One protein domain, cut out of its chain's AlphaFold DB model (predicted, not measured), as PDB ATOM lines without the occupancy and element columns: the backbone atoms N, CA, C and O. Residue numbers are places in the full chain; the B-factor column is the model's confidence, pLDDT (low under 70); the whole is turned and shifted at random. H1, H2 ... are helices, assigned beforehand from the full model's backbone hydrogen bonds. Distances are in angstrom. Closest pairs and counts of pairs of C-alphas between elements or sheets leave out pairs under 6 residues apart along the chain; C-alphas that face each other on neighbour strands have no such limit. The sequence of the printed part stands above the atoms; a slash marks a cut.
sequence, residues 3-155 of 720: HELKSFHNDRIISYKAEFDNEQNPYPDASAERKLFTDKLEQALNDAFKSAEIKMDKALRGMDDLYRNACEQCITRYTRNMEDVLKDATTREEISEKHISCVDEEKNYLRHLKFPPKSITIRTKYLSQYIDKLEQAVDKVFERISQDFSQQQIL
ATOM      1  N   HIS A   3     110.626 153.024  22.418       70.88
ATOM      2  CA  HIS A   3     109.213 153.375  22.581       70.88
ATOM      3  C   HIS A   3     108.973 154.406  23.701       70.88
ATOM      4  O   HIS A   3     108.233 155.354  23.494       70.88
ATOM      5  N   GLU A   4     109.623 154.270  24.863       71.00
ATOM      6  CA  GLU A   4     109.534 155.260  25.954       71.00
ATOM      7  C   GLU A   4     110.191 156.592  25.580       71.00
ATOM      8  O   GLU A   4     109.628 157.635  25.881       71.00
ATOM      9  N   LEU A   5     111.346 156.580  24.901       71.12
ATOM     10  CA  LEU A   5     112.002 157.808  24.439       71.12
ATOM     11  C   LEU A   5     111.130 158.523  23.398       71.12
ATOM     12  O   LEU A   5     111.017 159.742  23.436       71.12
ATOM     13  N   LYS A   6     110.491 157.764  22.495       75.56
ATOM     14  CA  LYS A   6     109.556 158.290  21.495       75.56
ATOM     15  C   LYS A   6     108.251 158.781  22.126       75.56
ATOM     16  O   LYS A   6     107.756 159.810  21.693       75.56
ATOM     17  N   SER A   7     107.735 158.098  23.153       78.75
ATOM     18  CA  SER A   7     106.622 158.602  23.970       78.75
ATOM     19  C   SER A   7     107.033 159.918  24.605       78.75
ATOM     20  O   SER A   7     106.517 160.942  24.200       78.75
ATOM     21  N   PHE A   8     108.060 159.933  25.458       78.25
ATOM     22  CA  PHE A   8     108.532 161.131  26.155       78.25
ATOM     23  C   PHE A   8     108.826 162.312  25.214       78.25
ATOM     24  O   PHE A   8     108.571 163.459  25.569       78.25
ATOM     25  N   HIS A   9     109.338 162.043  24.011       81.06
ATOM     26  CA  HIS A   9     109.526 163.037  22.953       81.06
ATOM     27  C   HIS A   9     108.202 163.574  22.396       81.06
ATOM     28  O   HIS A   9     108.012 164.787  22.363       81.06
ATOM     29  N   ASN A  10     107.267 162.698  22.021       79.88
ATOM     30  CA  ASN A  10     105.920 163.088  21.596       79.88
ATOM     31  C   ASN A  10     105.186 163.849  22.716       79.88
ATOM     32  O   ASN A  10     104.664 164.932  22.481       79.88
ATOM     33  N   ASP A  11     105.211 163.313  23.936       83.12
ATOM     34  CA  ASP A  11     104.628 163.873  25.153       83.12
ATOM     35  C   ASP A  11     105.223 165.261  25.448       83.12
ATOM     36  O   ASP A  11     104.502 166.164  25.863       83.12
ATOM     37  N   ARG A  12     106.518 165.483  25.165       80.81
ATOM     38  CA  ARG A  12     107.155 166.805  25.278       80.81
ATOM     39  C   ARG A  12     106.876 167.741  24.111       80.81
ATOM     40  O   ARG A  12     106.734 168.930  24.371       80.81
ATOM     41  N   ILE A  13     106.733 167.261  22.876       76.19
ATOM     42  CA  ILE A  13     106.214 168.081  21.768       76.19
ATOM     43  C   ILE A  13     104.786 168.547  22.089       76.19
ATOM     44  O   ILE A  13     104.477 169.719  21.900       76.19
ATOM     45  N   ILE A  14     103.940 167.666  22.631       79.62
ATOM     46  CA  ILE A  14     102.573 167.984  23.061       79.62
ATOM     47  C   ILE A  14     102.594 168.971  24.238       79.62
ATOM     48  O   ILE A  14     101.919 169.995  24.166       79.62
ATOM     49  N   SER A  15     103.408 168.721  25.274       79.06
ATOM     50  CA  SER A  15     103.584 169.621  26.430       79.06
ATOM     51  C   SER A  15     104.036 171.013  25.993       79.06
ATOM     52  O   SER A  15     103.398 171.990  26.355       79.06
ATOM     53  N   TYR A  16     105.082 171.120  25.166       72.69
ATOM     54  CA  TYR A  16     105.596 172.419  24.726       72.69
ATOM     55  C   TYR A  16     104.655 173.146  23.764       72.69
ATOM     56  O   TYR A  16     104.587 174.369  23.824       72.69
ATOM     57  N   LYS A  17     103.898 172.434  22.916       71.38
ATOM     58  CA  LYS A  17     102.828 173.053  22.117       71.38
ATOM     59  C   LYS A  17     101.725 173.602  23.025       71.38
ATOM     60  O   LYS A  17     101.437 174.786  22.955       71.38
ATOM     61  N   ALA A  18     101.215 172.807  23.968       72.19
ATOM     62  CA  ALA A  18     100.198 173.252  24.925       72.19
ATOM     63  C   ALA A  18     100.678 174.388  25.857       72.19
ATOM     64  O   ALA A  18      99.912 175.296  26.169       72.19
ATOM     65  N   GLU A  19     101.942 174.379  26.286       70.25
ATOM     66  CA  GLU A  19     102.562 175.476  27.043       70.25
ATOM     67  C   GLU A  19     102.657 176.759  26.195       70.25
ATOM     68  O   GLU A  19     102.388 177.845  26.706       70.25
ATOM     69  N   PHE A  20     102.980 176.639  24.902       65.44
ATOM     70  CA  PHE A  20     103.097 177.761  23.962       65.44
ATOM     71  C   PHE A  20     101.747 178.260  23.415       65.44
ATOM     72  O   PHE A  20     101.662 179.407  22.982       65.44
ATOM     73  N   ASP A  21     100.693 177.449  23.462       63.31
ATOM     74  CA  ASP A  21      99.336 177.812  23.031       63.31
ATOM     75  C   ASP A  21      98.469 178.411  24.163       63.31
ATOM     76  O   ASP A  21      97.311 178.757  23.935       63.31
ATOM     77  N   ASN A  22      99.015 178.592  25.374       64.12
ATOM     78  CA  ASN A  22      98.351 179.336  26.454       64.12
ATOM     79  C   ASN A  22      98.337 180.860  26.208       64.12
ATOM     80  O   ASN A  22      99.260 181.428  25.623       64.12
ATOM     81  N   GLU A  23      97.335 181.542  26.774       53.97
ATOM     82  CA  GLU A  23      96.993 182.965  26.555       53.97
ATOM     83  C   GLU A  23      98.084 184.005  26.912       53.97
ATOM     84  O   GLU A  23      97.888 185.201  26.703       53.97
ATOM     85  N   GLN A  24      99.239 183.590  27.443       56.31
ATOM     86  CA  GLN A  24     100.388 184.473  27.700       56.31
ATOM     87  C   GLN A  24     101.383 184.555  26.527       56.31
ATOM     88  O   GLN A  24     102.385 185.267  26.624       56.31
ATOM     89  N   ASN A  25     101.134 183.859  25.413       58.06
ATOM     90  CA  ASN A  25     101.947 183.983  24.204       58.06
ATOM     91  C   ASN A  25     101.736 185.364  23.537       58.06
ATOM     92  O   ASN A  25     100.611 185.678  23.148       58.06
ATOM     93  N   PRO A  26     102.783 186.193  23.344       58.84
ATOM     94  CA  PRO A  26     102.642 187.525  22.748       58.84
ATOM     95  C   PRO A  26     102.318 187.523  21.241       58.84
ATOM     96  O   PRO A  26     102.132 188.596  20.667       58.84
ATOM     97  N   TYR A  27     102.256 186.357  20.585       57.91
ATOM     98  CA  TYR A  27     101.943 186.231  19.160       57.91
ATOM     99  C   TYR A  27     100.523 185.661  18.926       57.91
ATOM    100  O   TYR A  27     100.231 184.554  19.390       57.91
ATOM    101  N   PRO A  28      99.649 186.345  18.154       57.81
ATOM    102  CA  PRO A  28      98.298 185.858  17.851       57.81
ATOM    103  C   PRO A  28      98.281 184.498  17.137       57.81
ATOM    104  O   PRO A  28      99.172 184.213  16.331       57.81
ATOM    105  N   ASP A  29      97.227 183.702  17.363       57.59
ATOM    106  CA  ASP A  29      97.079 182.311  16.874       57.59
ATOM    107  C   ASP A  29      97.260 182.135  15.353       57.59
ATOM    108  O   ASP A  29      97.656 181.069  14.893       57.59
ATOM    109  N   ALA A  30      96.987 183.181  14.565       56.22
ATOM    110  CA  ALA A  30      97.065 183.162  13.101       56.22
ATOM    111  C   ALA A  30      98.335 183.824  12.517       56.22
ATOM    112  O   ALA A  30      98.422 184.012  11.302       56.22
ATOM    113  N   SER A  31      99.308 184.216  13.347       63.28
ATOM    114  CA  SER A  31     100.532 184.892  12.884       63.28
ATOM    115  C   SER A  31     101.532 183.935  12.217       63.28
ATOM    116  O   SER A  31     101.759 182.808  12.668       63.28
ATOM    117  N   ALA A  32     102.165 184.396  11.133       68.38
ATOM    118  CA  ALA A  32     103.153 183.608  10.395       68.38
ATOM    119  C   ALA A  32     104.419 183.357  11.233       68.38
ATOM    120  O   ALA A  32     105.029 182.291  11.137       68.38
ATOM    121  N   GLU A  33     104.777 184.307  12.096       67.00
ATOM    122  CA  GLU A  33     105.890 184.235  13.038       67.00
ATOM    123  C   GLU A  33     105.680 183.143  14.089       67.00
ATOM    124  O   GLU A  33     106.599 182.355  14.323       67.00
ATOM    125  N   ARG A  34     104.477 183.035  14.682       68.56
ATOM    126  CA  ARG A  34     104.170 181.987  15.672       68.56
ATOM    127  C   ARG A  34     104.275 180.604  15.052       68.56
ATOM    128  O   ARG A  34     104.941 179.742  15.619       68.56
ATOM    129  N   LYS A  35     103.707 180.410  13.854       71.25
ATOM    130  CA  LYS A  35     103.855 179.147  13.122       71.25
ATOM    131  C   LYS A  35     105.326 178.843  12.813       71.25
ATOM    132  O   LYS A  35     105.794 177.756  13.130       71.25
ATOM    133  N   LEU A  36     106.073 179.809  12.271       74.56
ATOM    134  CA  LEU A  36     107.496 179.643  11.952       74.56
ATOM    135  C   LEU A  36     108.350 179.324  13.193       74.56
ATOM    136  O   LEU A  36     109.353 178.620  13.075       74.56
ATOM    137  N   PHE A  37     107.976 179.831  14.371       71.94
ATOM    138  CA  PHE A  37     108.623 179.486  15.634       71.94
ATOM    139  C   PHE A  37     108.282 178.057  16.076       71.94
ATOM    140  O   PHE A  37     109.203 177.290  16.355       71.94
ATOM    141  N   THR A  38     107.002 177.669  16.079       70.88
ATOM    142  CA  THR A  38     106.570 176.305  16.432       70.88
ATOM    143  C   THR A  38     107.186 175.259  15.501       70.88
ATOM    144  O   THR A  38     107.736 174.273  15.987       70.88
ATOM    145  N   ASP A  39     107.179 175.502  14.186       77.88
ATOM    146  CA  ASP A  39     107.775 174.616  13.178       77.88
ATOM    147  C   ASP A  39     109.291 174.434  13.431       77.88
ATOM    148  O   ASP A  39     109.807 173.313  13.403       77.88
ATOM    149  N   LYS A  40     110.018 175.516  13.760       78.75
ATOM    150  CA  LYS A  40     111.455 175.468  14.107       78.75
ATOM    151  C   LYS A  40     111.734 174.784  15.446       78.75
ATOM    152  O   LYS A  40     112.726 174.064  15.557       78.75
ATOM    153  N   LEU A  41     110.894 175.001  16.457       74.75
ATOM    154  CA  LEU A  41     111.025 174.363  17.770       74.75
ATOM    155  C   LEU A  41     110.775 172.853  17.663       74.75
ATOM    156  O   LEU A  41     111.557 172.058  18.181       74.75
ATOM    157  N   GLU A  42     109.737 172.452  16.929       78.12
ATOM    158  CA  GLU A  42     109.447 171.051  16.630       78.12
ATOM    159  C   GLU A  42     110.564 170.408  15.797       78.12
ATOM    160  O   GLU A  42     110.966 169.282  16.094       78.12
ATOM    161  N   GLN A  43     111.135 171.112  14.813       81.44
ATOM    162  CA  GLN A  43     112.316 170.633  14.091       81.44
ATOM    163  C   GLN A  43     113.506 170.410  15.040       81.44
ATOM    164  O   GLN A  43     114.078 169.319  15.054       81.44
ATOM    165  N   ALA A  44     113.846 171.396  15.876       76.31
ATOM    166  CA  ALA A  44     114.968 171.306  16.813       76.31
ATOM    167  C   ALA A  44     114.795 170.167  17.835       76.31
ATOM    168  O   ALA A  44     115.747 169.432  18.108       76.31
ATOM    169  N   LEU A  45     113.579 169.969  18.358       76.12
ATOM    170  CA  LEU A  45     113.246 168.838  19.229       76.12
ATOM    171  C   LEU A  45     113.377 167.500  18.485       76.12
ATOM    172  O   LEU A  45     113.973 166.562  19.013       76.12
ATOM    173  N   ASN A  46     112.866 167.397  17.254       81.62
ATOM    174  CA  ASN A  46     112.970 166.178  16.447       81.62
ATOM    175  C   ASN A  46     114.423 165.825  16.091       81.62
ATOM    176  O   ASN A  46     114.791 164.649  16.115       81.62
ATOM    177  N   ASP A  47     115.271 166.809  15.801       80.94
ATOM    178  CA  ASP A  47     116.688 166.577  15.503       80.94
ATOM    179  C   ASP A  47     117.502 166.257  16.773       80.94
ATOM    180  O   ASP A  47     118.385 165.391  16.741       80.94
ATOM    181  N   ALA A  48     117.139 166.831  17.925       76.62
ATOM    182  CA  ALA A  48     117.658 166.409  19.228       76.62
ATOM    183  C   ALA A  48     117.265 164.956  19.563       76.62
ATOM    184  O   ALA A  48     118.120 164.179  20.001       76.62
ATOM    185  N   PHE A  49     116.017 164.556  19.291       80.38
ATOM    186  CA  PHE A  49     115.546 163.175  19.444       80.38
ATOM    187  C   PHE A  49     116.310 162.203  18.537       80.38
ATOM    188  O   PHE A  49     116.847 161.216  19.040       80.38
ATOM    189  N   LYS A  50     116.466 162.506  17.239       78.62
ATOM    190  CA  LYS A  50     117.301 161.703  16.320       78.62
ATOM    191  C   LYS A  50     118.738 161.580  16.836       78.62
ATOM    192  O   LYS A  50     119.309 160.491  16.821       78.62
ATOM    193  N   SER A  51     119.328 162.669  17.339       78.44
ATOM    194  CA  SER A  51     120.675 162.651  17.929       78.44
ATOM    195  C   SER A  51     120.757 161.730  19.153       78.44
ATOM    196  O   SER A  51     121.733 160.992  19.304       78.44
ATOM    197  N   ALA A  52     119.736 161.743  20.015       73.88
ATOM    198  CA  ALA A  52     119.634 160.849  21.164       73.88
ATOM    199  C   ALA A  52     119.452 159.383  20.736       73.88
ATOM    200  O   ALA A  52     120.168 158.521  21.245       73.88
ATOM    201  N   GLU A  53     118.581 159.101  19.764       74.25
ATOM    202  CA  GLU A  53     118.353 157.756  19.222       74.25
ATOM    203  C   GLU A  53     119.619 157.176  18.569       74.25
ATOM    204  O   GLU A  53     119.982 156.034  18.841       74.25
ATOM    205  N   ILE A  54     120.367 157.970  17.794       76.31
ATOM    206  CA  ILE A  54     121.638 157.546  17.179       76.31
ATOM    207  C   ILE A  54     122.704 157.233  18.244       76.31
ATOM    208  O   ILE A  54     123.414 156.228  18.139       76.31
ATOM    209  N   LYS A  55     122.820 158.064  19.291       74.75
ATOM    210  CA  LYS A  55     123.742 157.827  20.421       74.75
ATOM    211  C   LYS A  55     123.353 156.573  21.207       74.75
ATOM    212  O   LYS A  55     124.221 155.776  21.558       74.75
ATOM    213  N   MET A  56     122.057 156.384  21.434       73.38
ATOM    214  CA  MET A  56     121.463 155.223  22.092       73.38
ATOM    215  C   MET A  56     121.710 153.933  21.300       73.38
ATOM    216  O   MET A  56     122.184 152.958  21.874       73.38
ATOM    217  N   ASP A  57     121.495 153.939  19.986       73.25
ATOM    218  CA  ASP A  57     121.784 152.800  19.107       73.25
ATOM    219  C   ASP A  57     123.279 152.477  19.027       73.25
ATOM    220  O   ASP A  57     123.659 151.307  18.975       73.25
ATOM    221  N   LYS A  58     124.150 153.495  19.045       75.38
ATOM    222  CA  LYS A  58     125.604 153.287  19.109       75.38
ATOM    223  C   LYS A  58     126.025 152.660  20.445       75.38
ATOM    224  O   LYS A  58     126.872 151.772  20.442       75.38
ATOM    225  N   ALA A  59     125.416 153.072  21.558       69.75
ATOM    226  CA  ALA A  59     125.653 152.469  22.869       69.75
ATOM    227  C   ALA A  59     125.123 151.026  22.954       69.75
ATOM    228  O   ALA A  59     125.819 150.157  23.471       69.75
ATOM    229  N   LEU A  60     123.935 150.752  22.401       72.19
ATOM    230  CA  LEU A  60     123.358 149.406  22.360       72.19
ATOM    231  C   LEU A  60     124.179 148.450  21.491       72.19
ATOM    232  O   LEU A  60     124.440 147.339  21.937       72.19
ATOM    233  N   ARG A  61     124.649 148.876  20.308       75.00
ATOM    234  CA  ARG A  61     125.583 148.070  19.497       75.00
ATOM    235  C   ARG A  61     126.888 147.796  20.242       75.00
ATOM    236  O   ARG A  61     127.263 146.642  20.369       75.00
ATOM    237  N   GLY A  62     127.502 148.818  20.846       73.56
ATOM    238  CA  GLY A  62     128.716 148.630  21.648       73.56
ATOM    239  C   GLY A  62     128.532 147.675  22.837       73.56
ATOM    240  O   GLY A  62     129.445 146.921  23.156       73.56
ATOM    241  N   MET A  63     127.357 147.656  23.478       73.44
ATOM    242  CA  MET A  63     127.019 146.635  24.478       73.44
ATOM    243  C   MET A  63     126.871 145.242  23.857       73.44
ATOM    244  O   MET A  63     127.360 144.277  24.435       73.44
ATOM    245  N   ASP A  64     126.200 145.135  22.711       78.25
ATOM    246  CA  ASP A  64     125.940 143.873  22.015       78.25
ATOM    247  C   ASP A  64     127.240 143.212  21.521       78.25
ATOM    248  O   ASP A  64     127.440 142.018  21.736       78.25
ATOM    249  N   ASP A  65     128.164 143.999  20.965       78.50
ATOM    250  CA  ASP A  65     129.491 143.551  20.525       78.50
ATOM    251  C   ASP A  65     130.372 143.116  21.716       78.50
ATOM    252  O   ASP A  65     131.047 142.087  21.652       78.50
ATOM    253  N   LEU A  66     130.335 143.854  22.837       76.19
ATOM    254  CA  LEU A  66     131.071 143.501  24.060       76.19
ATOM    255  C   LEU A  66     130.527 142.233  24.734       76.19
ATOM    256  O   LEU A  66     131.317 141.393  25.163       76.19
ATOM    257  N   TYR A  67     129.203 142.079  24.832       82.31
ATOM    258  CA  TYR A  67     128.591 140.863  25.379       82.31
ATOM    259  C   TYR A  67     128.858 139.649  24.488       82.31
ATOM    260  O   TYR A  67     129.165 138.580  25.003       82.31
ATOM    261  N   ARG A  68     128.811 139.819  23.164       80.88
ATOM    262  CA  ARG A  68     129.124 138.768  22.191       80.88
ATOM    263  C   ARG A  68     130.568 138.278  22.314       80.88
ATOM    264  O   ARG A  68     130.773 137.084  22.491       80.88
ATOM    265  N   ASN A  69     131.536 139.195  22.336       83.25
ATOM    266  CA  ASN A  69     132.952 138.866  22.535       83.25
ATOM    267  C   ASN A  69     133.190 138.198  23.907       83.25
ATOM    268  O   ASN A  69     133.911 137.207  24.006       83.25
ATOM    269  N   ALA A  70     132.519 138.669  24.967       83.81
ATOM    270  CA  ALA A  70     132.559 138.010  26.270       83.81
ATOM    271  C   ALA A  70     132.006 136.572  26.214       83.81
ATOM    272  O   ALA A  70     132.656 135.671  26.733       83.81
ATOM    273  N   CYS A  71     130.869 136.332  25.548       84.62
ATOM    274  CA  CYS A  71     130.317 134.987  25.346       84.62
ATOM    275  C   CYS A  71     131.239 134.090  24.507       84.62
ATOM    276  O   CYS A  71     131.406 132.925  24.846       84.62
ATOM    277  N   GLU A  72     131.871 134.609  23.453       84.06
ATOM    278  CA  GLU A  72     132.860 133.869  22.651       84.06
ATOM    279  C   GLU A  72     134.062 133.438  23.515       84.06
ATOM    280  O   GLU A  72     134.509 132.290  23.441       84.06
ATOM    281  N   GLN A  73     134.536 134.309  24.413       87.56
ATOM    282  CA  GLN A  73     135.564 133.960  25.402       87.56
ATOM    283  C   GLN A  73     135.070 132.948  26.448       87.56
ATOM    284  O   GLN A  73     135.828 132.043  26.796       87.56
ATOM    285  N   CYS A  74     133.826 133.069  26.929       88.19
ATOM    286  CA  CYS A  74     133.199 132.101  27.834       88.19
ATOM    287  C   CYS A  74     133.133 130.708  27.198       88.19
ATOM    288  O   CYS A  74     133.599 129.747  27.800       88.19
ATOM    289  N   ILE A  75     132.641 130.603  25.957       85.62
ATOM    290  CA  ILE A  75     132.614 129.350  25.185       85.62
ATOM    291  C   ILE A  75     134.040 128.804  25.027       85.62
ATOM    292  O   ILE A  75     134.276 127.630  25.278       85.62
ATOM    293  N   THR A  76     135.013 129.651  24.678       83.81
ATOM    294  CA  THR A  76     136.414 129.225  24.491       83.81
ATOM    295  C   THR A  76     137.053 128.684  25.779       83.81
ATOM    296  O   THR A  76     137.829 127.730  25.724       83.81
ATOM    297  N   ARG A  77     136.754 129.280  26.943       88.88
ATOM    298  CA  ARG A  77     137.220 128.783  28.250       88.88
ATOM    299  C   ARG A  77     136.494 127.507  28.659       88.88
ATOM    300  O   ARG A  77     137.162 126.534  28.992       88.88
ATOM    301  N   TYR A  78     135.166 127.488  28.556       91.62
ATOM    302  CA  TYR A  78     134.342 126.309  28.811       91.62
ATOM    303  C   TYR A  78     134.830 125.096  28.007       91.62
ATOM    304  O   TYR A  78     135.095 124.047  28.589       91.62
ATOM    305  N   THR A  79     135.016 125.252  26.691       84.62
ATOM    306  CA  THR A  79     135.475 124.170  25.809       84.62
ATOM    307  C   THR A  79     136.824 123.629  26.267       84.62
ATOM    308  O   THR A  79     136.939 122.424  26.448       84.62
ATOM    309  N   ARG A  80     137.810 124.492  26.556       85.50
ATOM    310  CA  ARG A  80     139.122 124.050  27.058       85.50
ATOM    311  C   ARG A  80     139.009 123.292  28.382       85.50
ATOM    312  O   ARG A  80     139.571 122.211  28.511       85.50
ATOM    313  N   ASN A  81     138.264 123.833  29.346       85.38
ATOM    314  CA  ASN A  81     138.093 123.201  30.655       85.38
ATOM    315  C   ASN A  81     137.431 121.816  30.525       85.38
ATOM    316  O   ASN A  81     137.801 120.888  31.240       85.38
ATOM    317  N   MET A  82     136.486 121.651  29.594       86.44
ATOM    318  CA  MET A  82     135.831 120.365  29.329       86.44
ATOM    319  C   MET A  82     136.678 119.404  28.483       86.44
ATOM    320  O   MET A  82     136.598 118.195  28.686       86.44
ATOM    321  N   GLU A  83     137.521 119.911  27.583       80.75
ATOM    322  CA  GLU A  83     138.548 119.131  26.874       80.75
ATOM    323  C   GLU A  83     139.633 118.610  27.829       80.75
ATOM    324  O   GLU A  83     140.206 117.552  27.574       80.75
ATOM    325  N   ASP A  84     139.907 119.311  28.934       79.19
ATOM    326  CA  ASP A  84     140.749 118.806  30.022       79.19
ATOM    327  C   ASP A  84     140.005 117.766  30.883       79.19
ATOM    328  O   ASP A  84     140.536 116.678  31.096       79.19
ATOM    329  N   VAL A  85     138.749 118.016  31.282       79.19
ATOM    330  CA  VAL A  85     137.908 117.031  32.006       79.19
ATOM    331  C   VAL A  85     137.760 115.712  31.237       79.19
ATOM    332  O   VAL A  85     137.805 114.648  31.850       79.19
ATOM    333  N   LEU A  86     137.644 115.755  29.905       73.56
ATOM    334  CA  LEU A  86     137.563 114.570  29.040       73.56
ATOM    335  C   LEU A  86     138.764 113.612  29.145       73.56
ATOM    336  O   LEU A  86     138.643 112.465  28.724       73.56
ATOM    337  N   LYS A  87     139.919 114.067  29.645       76.81
ATOM    338  CA  LYS A  87     141.143 113.250  29.754       76.81
ATOM    339  C   LYS A  87     141.167 112.404  31.026       76.81
ATOM    340  O   LYS A  87     141.739 111.318  31.010       76.81
ATOM    341  N   ASP A  88     140.537 112.909  32.086       71.12
ATOM    342  CA  ASP A  88     140.600 112.343  33.436       71.12
ATOM    343  C   ASP A  88     139.269 111.704  33.887       71.12
ATOM    344  O   ASP A  88     139.259 110.901  34.819       71.12
ATOM    345  N   ALA A  89     138.139 112.048  33.254       71.56
ATOM    346  CA  ALA A  89     136.821 111.519  33.609       71.56
ATOM    347  C   ALA A  89     136.623 110.057  33.168       71.56
ATOM    348  O   ALA A  89     136.975 109.664  32.055       71.56
ATOM    349  N   THR A  90     135.992 109.257  34.029       70.38
ATOM    350  CA  THR A  90     135.775 107.812  33.818       70.38
ATOM    351  C   THR A  90     134.309 107.451  33.572       70.38
ATOM    352  O   THR A  90     134.008 106.404  32.992       70.38
ATOM    353  N   THR A  91     133.393 108.337  33.959       77.62
ATOM    354  CA  THR A  91     131.936 108.190  33.863       77.62
ATOM    355  C   THR A  91     131.297 109.395  33.173       77.62
ATOM    356  O   THR A  91     131.868 110.485  33.110       77.62
ATOM    357  N   ARG A  92     130.075 109.223  32.657       75.12
ATOM    358  CA  ARG A  92     129.330 110.324  32.023       75.12
ATOM    359  C   ARG A  92     128.802 111.312  33.068       75.12
ATOM    360  O   ARG A  92     128.625 112.496  32.784       75.12
ATOM    361  N   GLU A  93     128.575 110.815  34.274       77.62
ATOM    362  CA  GLU A  93     128.139 111.527  35.465       77.62
ATOM    363  C   GLU A  93     129.184 112.579  35.876       77.62
ATOM    364  O   GLU A  93     128.840 113.756  35.963       77.62
ATOM    365  N   GLU A  94     130.468 112.209  35.978       78.75
ATOM    366  CA  GLU A  94     131.581 113.141  36.259       78.75
ATOM    367  C   GLU A  94     131.661 114.293  35.239       78.75
ATOM    368  O   GLU A  94     131.831 115.458  35.610       78.75
ATOM    369  N   ILE A  95     131.488 113.991  33.946       80.12
ATOM    370  CA  ILE A  95     131.481 114.999  32.871       80.12
ATOM    371  C   ILE A  95     130.248 115.910  32.995       80.12
ATOM    372  O   ILE A  95     130.342 117.116  32.764       80.12
ATOM    373  N   SER A  96     129.100 115.361  33.400       83.31
ATOM    374  CA  SER A  96     127.850 116.114  33.577       83.31
ATOM    375  C   SER A  96     127.918 117.068  34.775       83.31
ATOM    376  O   SER A  96     127.529 118.230  34.658       83.31
ATOM    377  N   GLU A  97     128.479 116.627  35.904       84.19
ATOM    378  CA  GLU A  97     128.724 117.482  37.075       84.19
ATOM    379  C   GLU A  97     129.723 118.607  36.757       84.19
ATOM    380  O   GLU A  97     129.505 119.769  37.117       84.19
ATOM    381  N   LYS A  98     130.800 118.293  36.024       86.69
ATOM    382  CA  LYS A  98     131.790 119.294  35.595       86.69
ATOM    383  C   LYS A  98     131.234 120.300  34.595       86.69
ATOM    384  O   LYS A  98     131.530 121.487  34.732       86.69
ATOM    385  N   HIS A  99     130.393 119.865  33.657       90.00
ATOM    386  CA  HIS A  99     129.666 120.755  32.753       90.00
ATOM    387  C   HIS A  99     128.869 121.802  33.541       90.00
ATOM    388  O   HIS A  99     129.076 122.993  33.317       90.00
ATOM    389  N   ILE A 100     128.058 121.384  34.522       86.62
ATOM    390  CA  ILE A 100     127.251 122.294  35.355       86.62
ATOM    391  C   ILE A 100     128.137 123.327  36.079       86.62
ATOM    392  O   ILE A 100     127.844 124.522  36.027       86.62
ATOM    393  N   SER A 101     129.253 122.899  36.687       87.94
ATOM    394  CA  SER A 101     130.194 123.811  37.368       87.94
ATOM    395  C   SER A 101     130.792 124.854  36.415       87.94
ATOM    396  O   SER A 101     130.710 126.054  36.678       87.94
ATOM    397  N   CYS A 102     131.341 124.418  35.277       88.25
ATOM    398  CA  CYS A 102     131.953 125.307  34.283       88.25
ATOM    399  C   CYS A 102     130.926 126.274  33.663       88.25
ATOM    400  O   CYS A 102     131.226 127.442  33.413       88.25
ATOM    401  N   VAL A 103     129.697 125.800  33.440       88.50
ATOM    402  CA  VAL A 103     128.558 126.590  32.953       88.50
ATOM    403  C   VAL A 103     128.208 127.717  33.928       88.50
ATOM    404  O   VAL A 103     128.059 128.867  33.505       88.50
ATOM    405  N   ASP A 104     128.096 127.429  35.227       89.25
ATOM    406  CA  ASP A 104     127.748 128.449  36.221       89.25
ATOM    407  C   ASP A 104     128.902 129.415  36.530       89.25
ATOM    408  O   ASP A 104     128.649 130.604  36.752       89.25
ATOM    409  N   GLU A 105     130.160 128.973  36.465       90.12
ATOM    410  CA  GLU A 105     131.334 129.859  36.513       90.12
ATOM    411  C   GLU A 105     131.295 130.906  35.387       90.12
ATOM    412  O   GLU A 105     131.411 132.110  35.649       90.12
ATOM    413  N   GLU A 106     131.034 130.489  34.146       91.69
ATOM    414  CA  GLU A 106     130.983 131.400  32.997       91.69
ATOM    415  C   GLU A 106     129.739 132.309  32.997       91.69
ATOM    416  O   GLU A 106     129.836 133.506  32.693       91.69
ATOM    417  N   LYS A 107     128.580 131.820  33.459       89.31
ATOM    418  CA  LYS A 107     127.421 132.689  33.744       89.31
ATOM    419  C   LYS A 107     127.753 133.730  34.810       89.31
ATOM    420  O   LYS A 107     127.350 134.889  34.691       89.31
ATOM    421  N   ASN A 108     128.488 133.348  35.851       88.12
ATOM    422  CA  ASN A 108     128.913 134.265  36.903       88.12
ATOM    423  C   ASN A 108     129.928 135.297  36.392       88.12
ATOM    424  O   ASN A 108     129.818 136.464  36.778       88.12
ATOM    425  N   TYR A 109     130.816 134.942  35.463       87.56
ATOM    426  CA  TYR A 109     131.662 135.905  34.752       87.56
ATOM    427  C   TYR A 109     130.826 136.941  33.970       87.56
ATOM    428  O   TYR A 109     130.994 138.149  34.175       87.56
ATOM    429  N   LEU A 110     129.851 136.498  33.161       84.31
ATOM    430  CA  LEU A 110     128.946 137.400  32.424       84.31
ATOM    431  C   LEU A 110     128.129 138.322  33.343       84.31
ATOM    432  O   LEU A 110     127.932 139.501  33.027       84.31
ATOM    433  N   ARG A 111     127.681 137.820  34.502       83.19
ATOM    434  CA  ARG A 111     126.967 138.610  35.521       83.19
ATOM    435  C   ARG A 111     127.854 139.724  36.103       83.19
ATOM    436  O   ARG A 111     127.383 140.861  36.224       83.19
ATOM    437  N   HIS A 112     129.119 139.431  36.417       80.75
ATOM    438  CA  HIS A 112     130.031 140.334  37.140       80.75
ATOM    439  C   HIS A 112     130.812 141.335  36.272       80.75
ATOM    440  O   HIS A 112     131.332 142.318  36.812       80.75
ATOM    441  N   LEU A 113     130.863 141.158  34.947       77.81
ATOM    442  CA  LEU A 113     131.467 142.128  34.023       77.81
ATOM    443  C   LEU A 113     130.943 143.566  34.258       77.81
ATOM    444  O   LEU A 113     129.743 143.817  34.417       77.81
ATOM    445  N   LYS A 114     131.856 144.544  34.313       67.38
ATOM    446  CA  LYS A 114     131.541 145.947  34.640       67.38
ATOM    447  C   LYS A 114     131.203 146.752  33.380       67.38
ATOM    448  O   LYS A 114     132.081 147.341  32.761       67.38
ATOM    449  N   PHE A 115     129.919 146.801  33.028       66.19
ATOM    450  CA  PHE A 115     129.412 147.563  31.877       66.19
ATOM    451  C   PHE A 115     128.904 148.973  32.246       66.19
ATOM    452  O   PHE A 115     128.408 149.154  33.361       66.19
ATOM    453  N   PRO A 116     128.925 149.949  31.308       58.75
ATOM    454  CA  PRO A 116     128.476 151.325  31.542       58.75
ATOM    455  C   PRO A 116     127.058 151.702  31.012       58.75
ATOM    456  O   PRO A 116     126.940 152.666  30.254       58.75
ATOM    457  N   PRO A 117     125.947 151.048  31.420       58.19
ATOM    458  CA  PRO A 117     124.604 151.628  31.294       58.19
ATOM    459  C   PRO A 117     124.013 152.029  32.661       58.19
ATOM    460  O   PRO A 117     123.990 151.238  33.600       58.19
ATOM    461  N   LYS A 118     123.451 153.244  32.768       55.47
ATOM    462  CA  LYS A 118     122.809 153.742  34.008       55.47
ATOM    463  C   LYS A 118     121.463 153.080  34.358       55.47
ATOM    464  O   LYS A 118     120.952 153.319  35.444       55.47
ATOM    465  N   SER A 119     120.869 152.293  33.457       61.31
ATOM    466  CA  SER A 119     119.568 151.644  33.673       61.31
ATOM    467  C   SER A 119     119.714 150.122  33.726       61.31
ATOM    468  O   SER A 119     120.108 149.469  32.756       61.31
ATOM    469  N   ILE A 120     119.394 149.577  34.904       64.81
ATOM    470  CA  ILE A 120     119.581 148.171  35.279       64.81
ATOM    471  C   ILE A 120     118.737 147.251  34.392       64.81
ATOM    472  O   ILE A 120     119.256 146.271  33.872       64.81
ATOM    473  N   THR A 121     117.472 147.598  34.137       66.38
ATOM    474  CA  THR A 121     116.509 146.771  33.387       66.38
ATOM    475  C   THR A 121     117.010 146.377  31.994       66.38
ATOM    476  O   THR A 121     116.782 145.257  31.539       66.38
ATOM    477  N   ILE A 122     117.733 147.279  31.319       66.50
ATOM    478  CA  ILE A 122     118.318 147.029  29.994       66.50
ATOM    479  C   ILE A 122     119.471 146.035  30.115       66.50
ATOM    480  O   ILE A 122     119.514 145.060  29.368       66.50
ATOM    481  N   ARG A 123     120.381 146.264  31.076       70.56
ATOM    482  CA  ARG A 123     121.504 145.362  31.350       70.56
ATOM    483  C   ARG A 123     120.988 143.967  31.679       70.56
ATOM    484  O   ARG A 123     121.478 143.023  31.083       70.56
ATOM    485  N   THR A 124     119.982 143.833  32.543       73.69
ATOM    486  CA  THR A 124     119.379 142.536  32.886       73.69
ATOM    487  C   THR A 124     118.784 141.839  31.662       73.69
ATOM    488  O   THR A 124     119.038 140.655  31.465       73.69
ATOM    489  N   LYS A 125     118.052 142.557  30.794       74.88
ATOM    490  CA  LYS A 125     117.460 141.957  29.586       74.88
ATOM    491  C   LYS A 125     118.514 141.488  28.575       74.88
ATOM    492  O   LYS A 125     118.400 140.373  28.077       74.88
ATOM    493  N   TYR A 126     119.529 142.306  28.292       76.19
ATOM    494  CA  TYR A 126     120.629 141.912  27.401       76.19
ATOM    495  C   TYR A 126     121.471 140.783  28.009       76.19
ATOM    496  O   TYR A 126     121.783 139.822  27.317       76.19
ATOM    497  N   LEU A 127     121.780 140.856  29.308       80.00
ATOM    498  CA  LEU A 127     122.509 139.815  30.033       80.00
ATOM    499  C   LEU A 127     121.778 138.469  29.983       80.00
ATOM    500  O   LEU A 127     122.434 137.470  29.722       80.00
ATOM    501  N   SER A 128     120.451 138.440  30.173       81.94
ATOM    502  CA  SER A 128     119.663 137.210  29.996       81.94
ATOM    503  C   SER A 128     119.834 136.681  28.575       81.94
ATOM    504  O   SER A 128     120.382 135.608  28.404       81.94
ATOM    505  N   GLN A 129     119.545 137.491  27.550       84.81
ATOM    506  CA  GLN A 129     119.653 137.068  26.147       84.81
ATOM    507  C   GLN A 129     121.048 136.570  25.729       84.81
ATOM    508  O   GLN A 129     121.155 135.847  24.740       84.81
ATOM    509  N   TYR A 130     122.116 136.966  26.428       83.81
ATOM    510  CA  TYR A 130     123.473 136.460  26.204       83.81
ATOM    511  C   TYR A 130     123.858 135.277  27.104       83.81
ATOM    512  O   TYR A 130     124.682 134.468  26.683       83.81
ATOM    513  N   ILE A 131     123.224 135.109  28.269       85.81
ATOM    514  CA  ILE A 131     123.262 133.865  29.050       85.81
ATOM    515  C   ILE A 131     122.492 132.764  28.311       85.81
ATOM    516  O   ILE A 131     123.078 131.719  28.062       85.81
ATOM    517  N   ASP A 132     121.266 133.024  27.844       86.00
ATOM    518  CA  ASP A 132     120.444 132.063  27.093       86.00
ATOM    519  C   ASP A 132     121.182 131.567  25.822       86.00
ATOM    520  O   ASP A 132     121.103 130.399  25.443       86.00
ATOM    521  N   LYS A 133     121.937 132.460  25.155       84.56
ATOM    522  CA  LYS A 133     122.813 132.126  24.013       84.56
ATOM    523  C   LYS A 133     124.074 131.366  24.426       84.56
ATOM    524  O   LYS A 133     124.520 130.517  23.659       84.56
ATOM    525  N   LEU A 134     124.675 131.704  25.571       86.88
ATOM    526  CA  LEU A 134     125.837 130.991  26.101       86.88
ATOM    527  C   LEU A 134     125.446 129.548  26.421       86.88
ATOM    528  O   LEU A 134     126.124 128.651  25.941       86.88
ATOM    529  N   GLU A 135     124.341 129.345  27.143       85.81
ATOM    530  CA  GLU A 135     123.733 128.038  27.426       85.81
ATOM    531  C   GLU A 135     123.539 127.253  26.121       85.81
ATOM    532  O   GLU A 135     124.255 126.290  25.882       85.81
ATOM    533  N   GLN A 136     122.735 127.751  25.176       84.25
ATOM    534  CA  GLN A 136     122.472 127.060  23.899       84.25
ATOM    535  C   GLN A 136     123.710 126.767  23.026       84.25
ATOM    536  O   GLN A 136     123.630 125.930  22.121       84.25
ATOM    537  N   ALA A 137     124.819 127.484  23.212       78.06
ATOM    538  CA  ALA A 137     126.083 127.213  22.528       78.06
ATOM    539  C   ALA A 137     126.927 126.178  23.289       78.06
ATOM    540  O   ALA A 137     127.480 125.264  22.678       78.06
ATOM    541  N   VAL A 138     126.994 126.308  24.612       84.00
ATOM    542  CA  VAL A 138     127.718 125.416  25.522       84.00
ATOM    543  C   VAL A 138     127.062 124.039  25.597       84.00
ATOM    544  O   VAL A 138     127.775 123.041  25.543       84.00
ATOM    545  N   ASP A 139     125.735 123.965  25.612       82.75
ATOM    546  CA  ASP A 139     124.969 122.718  25.619       82.75
ATOM    547  C   ASP A 139     125.256 121.896  24.355       82.75
ATOM    548  O   ASP A 139     125.465 120.694  24.438       82.75
ATOM    549  N   LYS A 140     125.404 122.536  23.188       78.94
ATOM    550  CA  LYS A 140     125.798 121.854  21.937       78.94
ATOM    551  C   LYS A 140     127.244 121.360  21.961       78.94
ATOM    552  O   LYS A 140     127.551 120.312  21.396       78.94
ATOM    553  N   VAL A 141     128.144 122.095  22.620       77.19
ATOM    554  CA  VAL A 141     129.515 121.622  22.866       77.19
ATOM    555  C   VAL A 141     129.499 120.448  23.852       77.19
ATOM    556  O   VAL A 141     130.220 119.481  23.633       77.19
ATOM    557  N   PHE A 142     128.651 120.482  24.883       81.31
ATOM    558  CA  PHE A 142     128.453 119.396  25.845       81.31
ATOM    559  C   PHE A 142     127.823 118.146  25.222       81.31
ATOM    560  O   PHE A 142     128.262 117.038  25.522       81.31
ATOM    561  N   GLU A 143     126.843 118.298  24.328       78.88
ATOM    562  CA  GLU A 143     126.266 117.204  23.546       78.88
ATOM    563  C   GLU A 143     127.340 116.538  22.687       78.88
ATOM    564  O   GLU A 143     127.473 115.315  22.743       78.88
ATOM    565  N   ARG A 144     128.160 117.322  21.966       80.44
ATOM    566  CA  ARG A 144     129.277 116.776  21.183       80.44
ATOM    567  C   ARG A 144     130.294 116.070  22.079       80.44
ATOM    568  O   ARG A 144     130.589 114.912  21.838       80.44
ATOM    569  N   ILE A 145     130.746 116.707  23.158       72.31
ATOM    570  CA  ILE A 145     131.688 116.130  24.137       72.31
ATOM    571  C   ILE A 145     131.142 114.837  24.770       72.31
ATOM    572  O   ILE A 145     131.877 113.864  24.929       72.31
ATOM    573  N   SER A 146     129.843 114.782  25.069       70.00
ATOM    574  CA  SER A 146     129.171 113.580  25.576       70.00
ATOM    575  C   SER A 146     129.077 112.473  24.522       70.00
ATOM    576  O   SER A 146     129.184 111.294  24.865       70.00
ATOM    577  N   GLN A 147     128.869 112.826  23.250       70.25
ATOM    578  CA  GLN A 147     128.890 111.887  22.125       70.25
ATOM    579  C   GLN A 147     130.311 111.375  21.864       70.25
ATOM    580  O   GLN A 147     130.484 110.167  21.735       70.25
ATOM    581  N   ASP A 148     131.316 112.252  21.875       65.19
ATOM    582  CA  ASP A 148     132.738 111.937  21.713       65.19
ATOM    583  C   ASP A 148     133.198 110.955  22.818       65.19
ATOM    584  O   ASP A 148     133.774 109.906  22.519       65.19
ATOM    585  N   PHE A 149     132.844 111.204  24.087       62.81
ATOM    586  CA  PHE A 149     133.082 110.276  25.207       62.81
ATOM    587  C   PHE A 149     132.332 108.940  25.052       62.81
ATOM    588  O   PHE A 149     132.903 107.865  25.246       62.81
ATOM    589  N   SER A 150     131.059 108.985  24.641       59.06
ATOM    590  CA  SER A 150     130.271 107.770  24.382       59.06
ATOM    591  C   SER A 150     130.871 106.943  23.237       59.06
ATOM    592  O   SER A 150     130.869 105.715  23.296       59.06
ATOM    593  N   GLN A 151     131.436 107.592  22.212       52.12
ATOM    594  CA  GLN A 151     132.164 106.921  21.136       52.12
ATOM    595  C   GLN A 151     133.480 106.312  21.625       52.12
ATOM    596  O   GLN A 151     133.802 105.206  21.199       52.12
ATOM    597  N   GLN A 152     134.201 106.953  22.553       51.97
ATOM    598  CA  GLN A 152     135.413 106.373  23.145       51.97
ATOM    599  C   GLN A 152     135.130 105.082  23.932       51.97
ATOM    600  O   GLN A 152     135.886 104.122  23.789       51.97
ATOM    601  N   GLN A 153     134.009 104.977  24.658       48.59
ATOM    602  CA  GLN A 153     133.575 103.687  25.231       48.59
ATOM    603  C   GLN A 153     133.133 102.656  24.168       48.59
ATOM    604  O   GLN A 153     133.172 101.453  24.418       48.59
ATOM    605  N   ILE A 154     132.748 103.103  22.969       44.06
ATOM    606  CA  ILE A 154     132.312 102.266  21.834       44.06
ATOM    607  C   ILE A 154     133.486 101.935  20.874       44.06
ATOM    608  O   ILE A 154     133.294 101.297  19.836       44.06
ATOM    609  N   LEU A 155     134.741 102.261  21.224       40.97
ATOM    610  CA  LEU A 155     135.937 101.965  20.412       40.97
ATOM    611  C   LEU A 155     136.397 100.487  20.411       40.97
ATOM    612  O   LEU A 155     137.575 100.178  20.250       40.97
TER     613      LEU A 155
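Overview. This is residues 3 to 155 of the 720 residues of the protein "Heat shock 70 kDa protein" of Orchesella cincta (UniProt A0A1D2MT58). One very long helix, H2, makes the length of a rod; H1 packs on its residues 38 to 49, while H3 and H4 pack on its residues 64 to 86, forming an up-and-down three-helix bundle with it, each helix running against the one before. The 153 printed residues, all helix in class, have four named helices, H1 to H4 in order, and no named strand. The whole is extended, with a radius of gyration of the C-alphas of 27.3 A and spans of 91 by 21 by 20 A.

Along the chain. Find C-alpha 3 at (109.213, 153.375, 22.581); H1 runs from there to residue 20, 25.2 A. Next come H2, residues 32 to 88, 83.7 A, and H3, residues 92 to 112, 30.5 A. H4, residues 120 to 153, 47.7 A, ends at (133.575, 103.687, 25.231).

Arrangement. H2 is the hub. Its closest C-alphas to H1 are Glu 42 and Ile 13, 6.8 A; to H3, Cys 74 and Glu 106, 5.7 A; to H4, Cys 71 and Leu 134, 6.1 A. H1 is apart from H3 and H4. Every O i to N i+4 pair is within hydrogen-bond range in H1 and H3, 51 of 53 in H2 and 28 of 30 in H4.

Size, cuts and confidence. The printed part has no cut. H1 to H2 is a long link; residues 20 to 34, 59, 114 to 122 and 148 to 155 are under pLDDT 70.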